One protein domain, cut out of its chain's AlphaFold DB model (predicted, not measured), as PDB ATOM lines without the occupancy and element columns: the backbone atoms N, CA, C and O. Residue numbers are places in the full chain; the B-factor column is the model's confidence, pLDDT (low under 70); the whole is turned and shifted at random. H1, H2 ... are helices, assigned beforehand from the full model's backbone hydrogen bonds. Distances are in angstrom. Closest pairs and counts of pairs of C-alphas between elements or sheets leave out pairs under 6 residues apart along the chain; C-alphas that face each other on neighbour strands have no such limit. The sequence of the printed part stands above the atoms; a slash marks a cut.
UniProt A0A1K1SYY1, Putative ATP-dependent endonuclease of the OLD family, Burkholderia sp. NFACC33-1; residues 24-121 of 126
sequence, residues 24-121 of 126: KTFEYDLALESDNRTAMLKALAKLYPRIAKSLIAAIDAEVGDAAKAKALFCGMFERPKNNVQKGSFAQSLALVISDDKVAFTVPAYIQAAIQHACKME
ATOM      1  N   LYS A  24     158.871  84.724 139.862       58.97
ATOM      2  CA  LYS A  24     158.881  85.972 139.060       58.97
ATOM      3  C   LYS A  24     158.599  85.667 137.589       58.97
ATOM      4  O   LYS A  24     159.370  84.983 136.922       58.97
ATOM      5  N   THR A  25     157.469  86.159 137.085       78.44
ATOM      6  CA  THR A  25     157.089  86.067 135.666       78.44
ATOM      7  C   THR A  25     157.734  87.196 134.862       78.44
ATOM      8  O   THR A  25     158.081  88.236 135.421       78.44
ATOM      9  N   PHE A  26     157.869  87.018 133.543       85.25
ATOM     10  CA  PHE A  26     158.420  88.048 132.651       85.25
ATOM     11  C   PHE A  26     157.695  89.391 132.807       85.25
ATOM     12  O   PHE A  26     158.325  90.439 132.906       85.25
ATOM     13  N   GLU A  27     156.363  89.371 132.889       88.38
ATOM     14  CA  GLU A  27     155.582  90.600 133.020       88.38
ATOM     15  C   GLU A  27     155.725  91.252 134.401       88.38
ATOM     16  O   GLU A  27     155.678  92.477 134.490       88.38
ATOM     17  N   TYR A  28     155.913  90.465 135.466       88.88
ATOM     18  CA  TYR A  28     156.205  91.007 136.796       88.88
ATOM     19  C   TYR A  28     157.567  91.704 136.824       88.88
ATOM     20  O   TYR A  28     157.688  92.801 137.357       88.88
ATOM     21  N   ASP A  29     158.575  91.074 136.227       89.00
ATOM     22  CA  ASP A  29     159.931  91.604 136.164       89.00
ATOM     23  C   ASP A  29     159.994  92.914 135.365       89.00
ATOM     24  O   ASP A  29     160.549  93.901 135.842       89.00
ATOM     25  N   LEU A  30     159.298  92.986 134.223       91.50
ATOM     26  CA  LEU A  30     159.114  94.250 133.505       91.50
ATOM     27  C   LEU A  30     158.479  95.325 134.389       91.50
ATOM     28  O   LEU A  30     158.903  96.474 134.348       91.50
ATOM     29  N   ALA A  31     157.479  94.959 135.188       92.62
ATOM     30  CA  ALA A  31     156.734  95.890 136.023       92.62
ATOM     31  C   ALA A  31     157.504  96.396 137.256       92.62
ATOM     32  O   ALA A  31     157.016  97.309 137.929       92.62
ATOM     33  N   LEU A  32     158.680  95.848 137.580       91.81
ATOM     34  CA  LEU A  32     159.518  96.379 138.661       91.81
ATOM     35  C   LEU A  32     160.044  97.782 138.337       91.81
ATOM     36  O   LEU A  32     160.146  98.614 139.234       91.81
ATOM     37  N   GLU A  33     160.268  98.075 137.059       93.19
ATOM     38  CA  GLU A  33     160.732  99.381 136.590       93.19
ATOM     39  C   GLU A  33     159.560 100.359 136.397       93.19
ATOM     40  O   GLU A  33     158.547 100.033 135.768       93.19
ATOM     41  N   SER A  34     159.678 101.588 136.914       93.31
ATOM     42  CA  SER A  34     158.594 102.588 136.866       93.31
ATOM     43  C   SER A  34     158.198 103.000 135.453       93.31
ATOM     44  O   SER A  34     157.006 103.102 135.141       93.31
ATOM     45  N   ASP A  35     159.185 103.188 134.584       94.38
ATOM     46  CA  ASP A  35     158.964 103.583 133.193       94.38
ATOM     47  C   ASP A  35     158.274 102.459 132.413       94.38
ATOM     48  O   ASP A  35     157.300 102.684 131.686       94.38
ATOM     49  N   ASN A  36     158.671 101.216 132.680       95.00
ATOM     50  CA  ASN A  36     158.041 100.044 132.088       95.00
ATOM     51  C   ASN A  36     156.585  99.903 132.527       95.00
ATOM     52  O   ASN A  36     155.735  99.623 131.681       95.00
ATOM     53  N   ARG A  37     156.252 100.150 133.805       95.19
ATOM     54  CA  ARG A  37     154.843 100.164 134.252       95.19
ATOM     55  C   ARG A  37     154.019 101.168 133.456       95.19
ATOM     56  O   ARG A  37     152.903 100.853 133.046       95.19
ATOM     57  N   THR A  38     154.577 102.344 133.188       95.62
ATOM     58  CA  THR A  38     153.919 103.379 132.380       95.62
ATOM     59  C   THR A  38     153.672 102.893 130.950       95.62
ATOM     60  O   THR A  38     152.551 103.007 130.439       95.62
ATOM     61  N   ALA A  39     154.669 102.271 130.315       95.88
ATOM     62  CA  ALA A  39     154.522 101.667 128.989       95.88
ATOM     63  C   ALA A  39     153.481 100.527 128.975       95.88
ATOM     64  O   ALA A  39     152.629 100.468 128.083       95.88
ATOM     65  N   MET A  40     153.485  99.665 129.995       95.56
ATOM     66  CA  MET A  40     152.525  98.568 130.161       95.56
ATOM     67  C   MET A  40     151.092  99.080 130.336       95.56
ATOM     68  O   MET A  40     150.173  98.564 129.698       95.56
ATOM     69  N   LEU A  41     150.883 100.128 131.134       96.06
ATOM     70  CA  LEU A  41     149.573 100.758 131.313       96.06
ATOM     71  C   LEU A  41     149.085 101.439 130.029       96.06
ATOM     72  O   LEU A  41     147.907 101.312 129.684       96.06
ATOM     73  N   LYS A  42     149.978 102.087 129.269       95.81
ATOM     74  CA  LYS A  42     149.667 102.648 127.942       95.81
ATOM     75  C   LYS A  42     149.253 101.553 126.953       95.81
ATOM     76  O   LYS A  42     148.270 101.719 126.228       95.81
ATOM     77  N   ALA A  43     149.951 100.418 126.945       95.56
ATOM     78  CA  ALA A  43     149.612  99.264 126.112       95.56
ATOM     79  C   ALA A  43     148.273  98.628 126.515       95.56
ATOM     80  O   ALA A  43     147.467  98.273 125.649       95.56
ATOM     81  N   LEU A  44     148.004  98.533 127.820       95.19
ATOM     82  CA  LEU A  44     146.738  98.041 128.351       95.19
ATOM     83  C   LEU A  44     145.579  98.978 127.998       95.19
ATOM     84  O   LEU A  44     144.522  98.502 127.593       95.19
ATOM     85  N   ALA A  45     145.770 100.295 128.100       94.94
ATOM     86  CA  ALA A  45     144.746 101.289 127.787       94.94
ATOM     87  C   ALA A  45     144.273 101.226 126.325       94.94
ATOM     88  O   ALA A  45     143.094 101.462 126.068       94.94
ATOM     89  N   LYS A  46     145.155 100.848 125.386       92.88
ATOM     90  CA  LYS A  46     144.787 100.626 123.976       92.88
ATOM     91  C   LYS A  46     143.801  99.467 123.794       92.88
ATOM     92  O   LYS A  46     142.931  99.548 122.936       92.88
ATOM     93  N   LEU A  47     143.940  98.400 124.582       90.56
ATOM     94  CA  LEU A  47     143.113  97.191 124.463       90.56
ATOM     95  C   LEU A  47     141.867  97.249 125.359       90.56
ATOM     96  O   LEU A  47     140.767  96.889 124.949       90.56
ATOM     97  N   TYR A  48     142.047  97.703 126.599       91.88
ATOM     98  CA  TYR A  48     141.053  97.653 127.666       91.88
ATOM     99  C   TYR A  48     141.074  98.950 128.497       91.88
ATOM    100  O   TYR A  48     141.481  98.937 129.664       91.88
ATOM    101  N   PRO A  49     140.585 100.084 127.955       91.81
ATOM    102  CA  PRO A  49     140.705 101.399 128.596       91.81
ATOM    103  C   PRO A  49     140.050 101.462 129.984       91.81
ATOM    104  O   PRO A  49     140.573 102.093 130.902       91.81
ATOM    105  N   ARG A  50     138.931 100.751 130.174       90.50
ATOM    106  CA  ARG A  50     138.243 100.661 131.475       90.50
ATOM    107  C   ARG A  50     139.073  99.923 132.529       90.50
ATOM    108  O   ARG A  50     139.104 100.351 133.677       90.50
ATOM    109  N   ILE A  51     139.753  98.841 132.136       89.94
ATOM    110  CA  ILE A  51     140.611  98.066 133.043       89.94
ATOM    111  C   ILE A  51     141.840  98.897 133.404       89.94
ATOM    112  O   ILE A  51     142.149  99.018 134.584       89.94
ATOM    113  N   ALA A  52     142.478  99.534 132.417       92.81
ATOM    114  CA  ALA A  52     143.639 100.392 132.647       92.81
ATOM    115  C   ALA A  52     143.343 101.508 133.656       92.81
ATOM    116  O   ALA A  52     144.077 101.655 134.627       92.81
ATOM    117  N   LYS A  53     142.229 102.235 133.491       92.81
ATOM    118  CA  LYS A  53     141.843 103.311 134.420       92.81
ATOM    119  C   LYS A  53     141.658 102.810 135.856       92.81
ATOM    120  O   LYS A  53     142.124 103.453 136.789       92.81
ATOM    121  N   SER A  54     140.992 101.668 136.030       91.12
ATOM    122  CA  SER A  54     140.818 101.058 137.354       91.12
ATOM    123  C   SER A  54     142.145 100.602 137.957       91.12
ATOM    124  O   SER A  54     142.310 100.655 139.171       91.12
ATOM    125  N   LEU A  55     143.063 100.120 137.120       92.38
ATOM    126  CA  LEU A  55     144.318  99.540 137.568       92.38
ATOM    127  C   LEU A  55     145.350 100.605 137.944       92.38
ATOM    128  O   LEU A  55     146.082 100.400 138.903       92.38
ATOM    129  N   ILE A  56     145.350 101.753 137.260       94.00
ATOM    130  CA  ILE A  56     146.155 102.927 137.637       94.00
ATOM    131  C   ILE A  56     145.871 103.312 139.092       94.00
ATOM    132  O   ILE A  56     146.786 103.344 139.902       94.00
ATOM    133  N   ALA A  57     144.594 103.483 139.450       92.38
ATOM    134  CA  ALA A  57     144.209 103.841 140.815       92.38
ATOM    135  C   ALA A  57     144.635 102.788 141.853       92.38
ATOM    136  O   ALA A  57     145.053 103.142 142.951       92.38
ATOM    137  N   ALA A  58     144.548 101.499 141.507       91.88
ATOM    138  CA  ALA A  58     144.988 100.420 142.389       91.88
ATOM    139  C   ALA A  58     146.514 100.416 142.582       91.88
ATOM    140  O   ALA A  58     146.981 100.237 143.696       91.88
ATOM    141  N   ILE A  59     147.289 100.651 141.520       93.25
ATOM    142  CA  ILE A  59     148.756 100.719 141.580       93.25
ATOM    143  C   ILE A  59     149.219 101.952 142.359       93.25
ATOM    144  O   ILE A  59     150.165 101.866 143.137       93.25
ATOM    145  N   ASP A  60     148.566 103.096 142.170       93.19
ATOM    146  CA  ASP A  60     148.929 104.338 142.858       93.19
ATOM    147  C   ASP A  60     148.681 104.267 144.372       93.19
ATOM    148  O   ASP A  60     149.358 104.960 145.129       93.19
ATOM    149  N   ALA A  61     147.767 103.395 144.813       93.56
ATOM    150  CA  ALA A  61     147.505 103.129 146.226       93.56
ATOM    151  C   ALA A  61     148.566 102.232 146.898       93.56
ATOM    152  O   ALA A  61     148.663 102.223 148.125       93.56
ATOM    153  N   GLU A  62     149.357 101.484 146.126       95.00
ATOM    154  CA  GLU A  62     150.376 100.577 146.659       95.00
ATOM    155  C   GLU A  62     151.693 101.299 146.974       95.00
ATOM    156  O   GLU A  62     152.114 102.234 146.284       95.00
ATOM    157  N   VAL A  63     152.400 100.811 147.997       93.69
ATOM    158  CA  VAL A  63     153.687 101.370 148.433       93.69
ATOM    159  C   VAL A  63     154.835 100.454 148.008       93.69
ATOM    160  O   VAL A  63     154.900  99.289 148.390       93.69
ATOM    161  N   GLY A  64     155.777 101.014 147.247       92.00
ATOM    162  CA  GLY A  64     156.974 100.320 146.767       92.00
ATOM    163  C   GLY A  64     156.790  99.600 145.428       92.00
ATOM    164  O   GLY A  64     155.699  99.161 145.064       92.00
ATOM    165  N   ASP A  65     157.886  99.468 144.681       90.12
ATOM    166  CA  ASP A  65     157.858  98.960 143.303       90.12
ATOM    167  C   ASP A  65     157.377  97.513 143.201       90.12
ATOM    168  O   ASP A  65     156.610  97.184 142.301       90.12
ATOM    169  N   ALA A  66     157.750  96.658 144.154       89.50
ATOM    170  CA  ALA A  66     157.314  95.265 144.177       89.50
ATOM    171  C   ALA A  66     155.790  95.130 144.359       89.50
ATOM    172  O   ALA A  66     155.151  94.331 143.673       89.50
ATOM    173  N   ALA A  67     155.191  95.933 145.248       90.00
ATOM    174  CA  ALA A  67     153.746  95.933 145.471       90.00
ATOM    175  C   ALA A  67     153.000  96.465 144.238       90.00
ATOM    176  O   ALA A  67     152.053  95.836 143.767       90.00
ATOM    177  N   LYS A  68     153.506  97.549 143.635       92.88
ATOM    178  CA  LYS A  68     152.987  98.116 142.380       92.88
ATOM    179  C   LYS A  68     153.067  97.137 141.208       92.88
ATOM    180  O   LYS A  68     152.097  96.979 140.467       92.88
ATOM    181  N   ALA A  69     154.197  96.450 141.057       90.44
ATOM    182  CA  ALA A  69     154.406  95.433 140.032       90.44
ATOM    183  C   ALA A  69     153.436  94.257 140.201       90.44
ATOM    184  O   ALA A  69     152.801  93.820 139.239       90.44
ATOM    185  N   LYS A  70     153.267  93.787 141.444       90.06
ATOM    186  CA  LYS A  70     152.318  92.721 141.778       90.06
ATOM    187  C   LYS A  70     150.878  93.139 141.476       90.06
ATOM    188  O   LYS A  70     150.159  92.385 140.826       90.06
ATOM    189  N   ALA A  71     150.473  94.341 141.889       91.50
ATOM    190  CA  ALA A  71     149.137  94.866 141.628       91.50
ATOM    191  C   ALA A  71     148.846  94.966 140.124       91.50
ATOM    192  O   ALA A  71     147.788  94.514 139.677       91.50
ATOM    193  N   LEU A  72     149.801  95.468 139.328       91.50
ATOM    194  CA  LEU A  72     149.697  95.508 137.867       91.50
ATOM    195  C   LEU A  72     149.527  94.097 137.281       91.50
ATOM    196  O   LEU A  72     148.596  93.856 136.512       91.50
ATOM    197  N   PHE A  73     150.391  93.157 137.670       88.81
ATOM    198  CA  PHE A  73     150.372  91.789 137.152       88.81
ATOM    199  C   PHE A  73     149.062  91.060 137.475       88.81
ATOM    200  O   PHE A  73     148.367  90.598 136.561       88.81
ATOM    201  N   CYS A  74     148.688  90.998 138.756       88.44
ATOM    202  CA  CYS A  74     147.465  90.330 139.194       88.44
ATOM    203  C   CYS A  74     146.228  91.003 138.581       88.44
ATOM    204  O   CYS A  74     145.320  90.329 138.088       88.44
ATOM    205  N   GLY A  75     146.221  92.339 138.521       87.94
ATOM    206  CA  GLY A  75     145.124  93.117 137.955       87.94
ATOM    207  C   GLY A  75     144.927  92.949 136.447       87.94
ATOM    208  O   GLY A  75     143.831  93.225 135.952       87.94
ATOM    209  N   MET A  76     145.939  92.466 135.722       88.31
ATOM    210  CA  MET A  76     145.858  92.156 134.292       88.31
ATOM    211  C   MET A  76     145.557  90.680 134.018       88.31
ATOM    212  O   MET A  76     144.689  90.374 133.194       88.31
ATOM    213  N   PHE A  77     146.269  89.766 134.679       85.50
ATOM    214  CA  PHE A  77     146.352  88.364 134.251       85.50
ATOM    215  C   PHE A  77     145.698  87.361 135.205       85.50
ATOM    216  O   PHE A  77     145.363  86.265 134.760       85.50
ATOM    217  N   GLU A  78     145.465  87.727 136.465       85.88
ATOM    218  CA  GLU A  78     144.898  86.845 137.501       85.88
ATOM    219  C   GLU A  78     143.516  87.327 137.957       85.88
ATOM    220  O   GLU A  78     143.169  87.305 139.138       85.88
ATOM    221  N   ARG A  79     142.698  87.804 137.017       83.12
ATOM    222  CA  ARG A  79     141.342  88.266 137.328       83.12
ATOM    223  C   ARG A  79     140.392  87.060 137.417       83.12
ATOM    224  O   ARG A  79     140.626  86.021 136.799       83.12
ATOM    225  N   PRO A  80     139.268  87.185 138.141       79.38
ATOM    226  CA  PRO A  80     138.262  86.123 138.184       79.38
ATOM    227  C   PRO A  80     137.545  85.933 136.836       79.38
ATOM    228  O   PRO A  80     137.067  84.843 136.537       79.38
ATOM    229  N   LYS A  81     137.442  86.995 136.024       79.75
ATOM    230  CA  LYS A  81     136.861  86.988 134.671       79.75
ATOM    231  C   LYS A  81     137.563  88.026 133.792       79.75
ATOM    232  O   LYS A  81     137.999  89.066 134.291       79.75
ATOM    233  N   ASN A  82     137.562  87.779 132.478       81.44
ATOM    234  CA  ASN A  82     138.117  88.665 131.445       81.44
ATOM    235  C   ASN A  82     139.609  88.969 131.641       81.44
ATOM    236  O   ASN A  82     140.014  90.132 131.678       81.44
ATOM    237  N   ASN A  83     140.421  87.920 131.785       85.75
ATOM    238  CA  ASN A  83     141.869  88.071 131.876       85.75
ATOM    239  C   ASN A  83     142.406  88.637 130.569       85.75
ATOM    240  O   ASN A  83     141.983  88.242 129.478       85.75
ATOM    241  N   VAL A  84     143.355  89.558 130.691       87.75
ATOM    242  CA  VAL A  84     144.051  90.114 129.538       87.75
ATOM    243  C   VAL A  84     144.799  88.976 128.848       87.75
ATOM    244  O   VAL A  84     145.594  88.266 129.466       87.75
ATOM    245  N   GLN A  85     144.548  88.779 127.555       89.50
ATOM    246  CA  GLN A  85     145.252  87.755 126.791       89.50
ATOM    247  C   GLN A  85     146.718  88.163 126.614       89.50
ATOM    248  O   GLN A  85     147.012  89.164 125.958       89.50
ATOM    249  N   LYS A  86     147.641  87.367 127.169       87.25
ATOM    250  CA  LYS A  86     149.088  87.652 127.163       87.25
ATOM    251  C   LYS A  86     149.640  87.931 125.765       87.25
ATOM    252  O   LYS A  86     150.384  88.888 125.598       87.25
ATOM    253  N   GLY A  87     149.229  87.161 124.753       89.06
ATOM    254  CA  GLY A  87     149.669  87.370 123.369       89.06
ATOM    255  C   GLY A  87     149.236  88.724 122.794       89.06
ATOM    256  O   GLY A  87     150.061  89.453 122.253       89.06
ATOM    257  N   SER A  88     147.962  89.095 122.971       91.06
ATOM    258  CA  SER A  88     147.438  90.387 122.501       91.06
ATOM    259  C   SER A  88     148.085  91.562 123.239       91.06
ATOM    260  O   SER A  88     148.488  92.549 122.621       91.06
ATOM    261  N   PHE A  89     148.263  91.432 124.556       94.19
ATOM    262  CA  PHE A  89     148.968  92.433 125.346       94.19
ATOM    263  C   PHE A  89     150.425  92.596 124.913       94.19
ATOM    264  O   PHE A  89     150.860  93.725 124.712       94.19
ATOM    265  N   ALA A  90     151.158  91.496 124.719       93.06
ATOM    266  CA  ALA A  90     152.555  91.538 124.296       93.06
ATOM    267  C   ALA A  90     152.724  92.248 122.945       93.06
ATOM    268  O   ALA A  90     153.635  93.057 122.791       93.06
ATOM    269  N   GLN A  91     151.817  92.017 121.993       94.75
ATOM    270  CA  GLN A  91     151.808  92.732 120.712       94.75
ATOM    271  C   GLN A  91     151.531  94.232 120.887       94.75
ATOM    272  O   GLN A  91     152.230  95.062 120.306       94.75
ATOM    273  N   SER A  92     150.543  94.593 121.714       95.50
ATOM    274  CA  SER A  92     150.248  96.000 122.025       95.50
ATOM    275  C   SER A  92     151.435  96.691 122.706       95.50
ATOM    276  O   SER A  92     151.767  97.825 122.364       95.50
ATOM    277  N   LEU A  93     152.104  95.996 123.633       95.75
ATOM    278  CA  LEU A  93     153.290  96.492 124.323       95.75
ATOM    279  C   LEU A  93     154.456  96.687 123.355       95.75
ATOM    280  O   LEU A  93     155.047  97.761 123.368       95.75
ATOM    281  N   ALA A  94     154.724  95.718 122.475       94.88
ATOM    282  CA  ALA A  94     155.752  95.830 121.442       94.88
ATOM    283  C   ALA A  94     155.549  97.078 120.566       94.88
ATOM    284  O   ALA A  94     156.495  97.817 120.319       94.88
ATOM    285  N   LEU A  95     154.303  97.367 120.173       94.88
ATOM    286  CA  LEU A  95     153.963  98.575 119.416       94.88
ATOM    287  C   LEU A  95     154.108  99.870 120.235       94.88
ATOM    288  O   LEU A  95     154.289 100.947 119.675       94.88
ATOM    289  N   VAL A  96     153.941  99.813 121.556       95.19
ATOM    290  CA  VAL A  96     154.151 100.983 122.421       95.19
ATOM    291  C   VAL A  96     155.637 101.286 122.571       95.19
ATOM    292  O   VAL A  96     156.005 102.450 122.479       95.19
ATOM    293  N   ILE A  97     156.466 100.266 122.786       95.25
ATOM    294  CA  ILE A  97     157.909 100.430 123.029       95.25
ATOM    295  C   ILE A  97     158.732 100.551 121.740       95.25
ATOM    296  O   ILE A  97     159.924 100.808 121.813       95.25
ATOM    297  N   SER A  98     158.121 100.372 120.564       94.38
ATOM    298  CA  SER A  98     158.767 100.669 119.277       94.38
ATOM    299  C   SER A  98     158.861 102.171 118.977       94.38
ATOM    300  O   SER A  98     159.436 102.549 117.966       94.38
ATOM    301  N   ASP A  99     158.216 103.017 119.784       93.12
ATOM    302  CA  ASP A  99     158.354 104.473 119.726       93.12
ATOM    303  C   ASP A  99     159.525 104.894 120.620       93.12
ATOM    304  O   ASP A  99     159.438 104.763 121.842       93.12
ATOM    305  N   ASP A 100     160.585 105.443 120.022       90.06
ATOM    306  CA  ASP A 100     161.816 105.859 120.716       90.06
ATOM    307  C   ASP A 100     161.582 106.913 121.814       90.06
ATOM    308  O   ASP A 100     162.447 107.155 122.656       90.06
ATOM    309  N   LYS A 101     160.410 107.562 121.832       93.06
ATOM    310  CA  LYS A 101     160.028 108.521 122.881       93.06
ATOM    311  C   LYS A 101     159.528 107.846 124.157       93.06
ATOM    312  O   LYS A 101     159.323 108.527 125.162       93.06
ATOM    313  N   VAL A 102     159.253 106.545 124.121       91.69
ATOM    314  CA  VAL A 102     158.787 105.785 125.281       91.69
ATOM    315  C   VAL A 102     159.995 105.254 126.039       91.69
ATOM    316  O   VAL A 102     160.719 104.395 125.547       91.69
ATOM    317  N   ALA A 103     160.183 105.736 127.268       93.62
ATOM    318  CA  ALA A 103     161.176 105.175 128.174       93.62
ATOM    319  C   ALA A 103     160.839 103.705 128.473       93.62
ATOM    320  O   ALA A 103     159.719 103.384 128.883       93.62
ATOM    321  N   PHE A 104     161.799 102.814 128.231       94.31
ATOM    322  CA  PHE A 104     161.662 101.388 128.489       94.31
ATOM    323  C   PHE A 104     163.020 100.765 128.821       94.31
ATOM    324  O   PHE A 104     163.965 100.828 128.033       94.31
ATOM    325  N   THR A 105     163.098 100.121 129.978       94.56
ATOM    326  CA  THR A 105     164.284  99.421 130.468       94.56
ATOM    327  C   THR A 105     164.163  97.937 130.152       94.56
ATOM    328  O   THR A 105     163.266  97.248 130.644       94.56
ATOM    329  N   VAL A 106     165.080  97.418 129.336       89.81
ATOM    330  CA  VAL A 106     165.133  95.988 129.004       89.81
ATOM    331  C   VAL A 106     165.829  95.224 130.138       89.81
ATOM    332  O   VAL A 106     166.972  95.556 130.459       89.81
ATOM    333  N   PRO A 107     165.215  94.170 130.712       89.06
ATOM    334  CA  PRO A 107     165.875  93.352 131.723       89.06
ATOM    335  C   PRO A 107     167.185  92.737 131.219       89.06
ATOM    336  O   PRO A 107     167.267  92.250 130.086       89.06
ATOM    337  N   ALA A 108     168.204  92.698 132.080       88.12
ATOM    338  CA  ALA A 108     169.566  92.316 131.698       88.12
ATOM    339  C   ALA A 108     169.659  90.930 131.029       88.12
ATOM    340  O   ALA A 108     170.403  90.757 130.065       88.12
ATOM    341  N   TYR A 109     168.878  89.943 131.482       85.94
ATOM    342  CA  TYR A 109     168.879  88.606 130.872       85.94
ATOM    343  C   TYR A 109     168.263  88.595 129.468       85.94
ATOM    344  O   TYR A 109     168.723  87.837 128.617       85.94
ATOM    345  N   ILE A 110     167.264  89.442 129.193       88.44
ATOM    346  CA  ILE A 110     166.696  89.594 127.847       88.44
ATOM    347  C   ILE A 110     167.711  90.269 126.937       88.44
ATOM    348  O   ILE A 110     167.957  89.784 125.834       88.44
ATOM    349  N   GLN A 111     168.346  91.345 127.409       88.25
ATOM    350  CA  GLN A 111     169.391  92.025 126.650       88.25
ATOM    351  C   GLN A 111     170.539  91.063 126.314       88.25
ATOM    352  O   GLN A 111     170.946  90.975 125.154       88.25
ATOM    353  N   ALA A 112     171.006  90.283 127.292       85.94
ATOM    354  CA  ALA A 112     172.036  89.269 127.090       85.94
ATOM    355  C   ALA A 112     171.593  88.175 126.105       85.94
ATOM    356  O   ALA A 112     172.375  87.773 125.244       85.94
ATOM    357  N   ALA A 113     170.340  87.716 126.185       86.94
ATOM    358  CA  ALA A 113     169.798  86.717 125.267       86.94
ATOM    359  C   ALA A 113     169.731  87.235 123.822       86.94
ATOM    360  O   ALA A 113     170.115  86.511 122.900       86.94
ATOM    361  N   ILE A 114     169.299  88.484 123.623       87.88
ATOM    362  CA  ILE A 114     169.264  89.134 122.306       87.88
ATOM    363  C   ILE A 114     170.686  89.286 121.766       87.88
ATOM    364  O   ILE A 114     170.969  88.842 120.656       87.88
ATOM    365  N   GLN A 115     171.609  89.831 122.563       89.06
ATOM    366  CA  GLN A 115     173.009  89.980 122.160       89.06
ATOM    367  C   GLN A 115     173.649  88.637 121.803       89.06
ATOM    368  O   GLN A 115     174.381  88.548 120.820       89.06
ATOM    369  N   HIS A 116     173.381  87.586 122.578       87.50
ATOM    370  CA  HIS A 116     173.872  86.245 122.287       87.50
ATOM    371  C   HIS A 116     173.324  85.718 120.956       87.50
ATOM    372  O   HIS A 116     174.093  85.188 120.160       87.50
ATOM    373  N   ALA A 117     172.026  85.896 120.693       90.00
ATOM    374  CA  ALA A 117     171.410  85.481 119.436       90.00
ATOM    375  C   ALA A 117     171.982  86.243 118.227       90.00
ATOM    376  O   ALA A 117     172.288  85.619 117.216       90.00
ATOM    377  N   CYS A 118     172.192  87.558 118.348       88.44
ATOM    378  CA  CYS A 118     172.739  88.389 117.271       88.44
ATOM    379  C   CYS A 118     174.223  88.104 116.986       88.44
ATOM    380  O   CYS A 118     174.636  88.106 115.832       88.44
ATOM    381  N   LYS A 119     175.029  87.794 118.011       80.19
ATOM    382  CA  LYS A 119     176.452  87.440 117.835       80.19
ATOM    383  C   LYS A 119     176.667  86.134 117.066       80.19
ATOM    384  O   LYS A 119     177.743  85.930 116.515       80.19
ATOM    385  N   MET A 120     175.670  85.248 116.997       58.19
ATOM    386  CA  MET A 120     175.776  84.015 116.206       58.19
ATOM    387  C   MET A 120     175.802  84.262 114.685       58.19
ATOM    388  O   MET A 120     176.111  83.329 113.945       58.19
ATOM    389  N   GLU A 121     175.512  85.479 114.207       53.69
ATOM    390  CA  GLU A 121     175.570  85.811 112.774       53.69
ATOM    391  C   GLU A 121     176.966  86.241 112.288       53.69
ATOM    392  O   GLU A 121     177.229  86.222 111.086       53.69
TER     393      GLU A 121
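This is residues 24 to 121 of the 126 residues of the protein "Putative ATP-dependent endonuclease of the OLD family" of Burkholderia sp. NFACC33-1 (UniProt A0A1K1SYY1). Helices H2, H3 and H4 form an up-and-down bundle, each running against the one before. H1 packs on H4, H5 crosses H2, and residues 111 to 121, of which 111 to 119 belong to H6, stick out as an arm. The 98 printed residues, all helix in class, have six named helices, H1 to H6, and no named strand. The whole is compact, with a radius of gyration of the C-alphas of 14.0 A, and spans 45 by 27 by 26 A.

H1, residues 26 to 32, begins at C-alpha 26 (158.420, 88.048, 132.651). H2 is residues 34 to 47, 20.6 A; H3, 49 to 60; H4, 65 to 77, 18.1 A; H5, 86 to 97; H6, 108 to 119, ending at C-alpha 119 (176.452, 87.440, 117.835).

H1 touches H4; their closest C-alphas, Ala 31 and Ala 69, are 4.7 A apart. H2 and H3 form a hairpin at 23 degrees. H5 touches H2 at a steep tilt of 63 degrees. H6 touches no helix. Each O i to N i+4 pair is within hydrogen-bond range in H1, H4, H5 and H6, 9 of 10 in H2 and 7 of 8 in H3.

The printed part has no cut and no long link. Residues 24, 120 and 121 have pLDDT under 70.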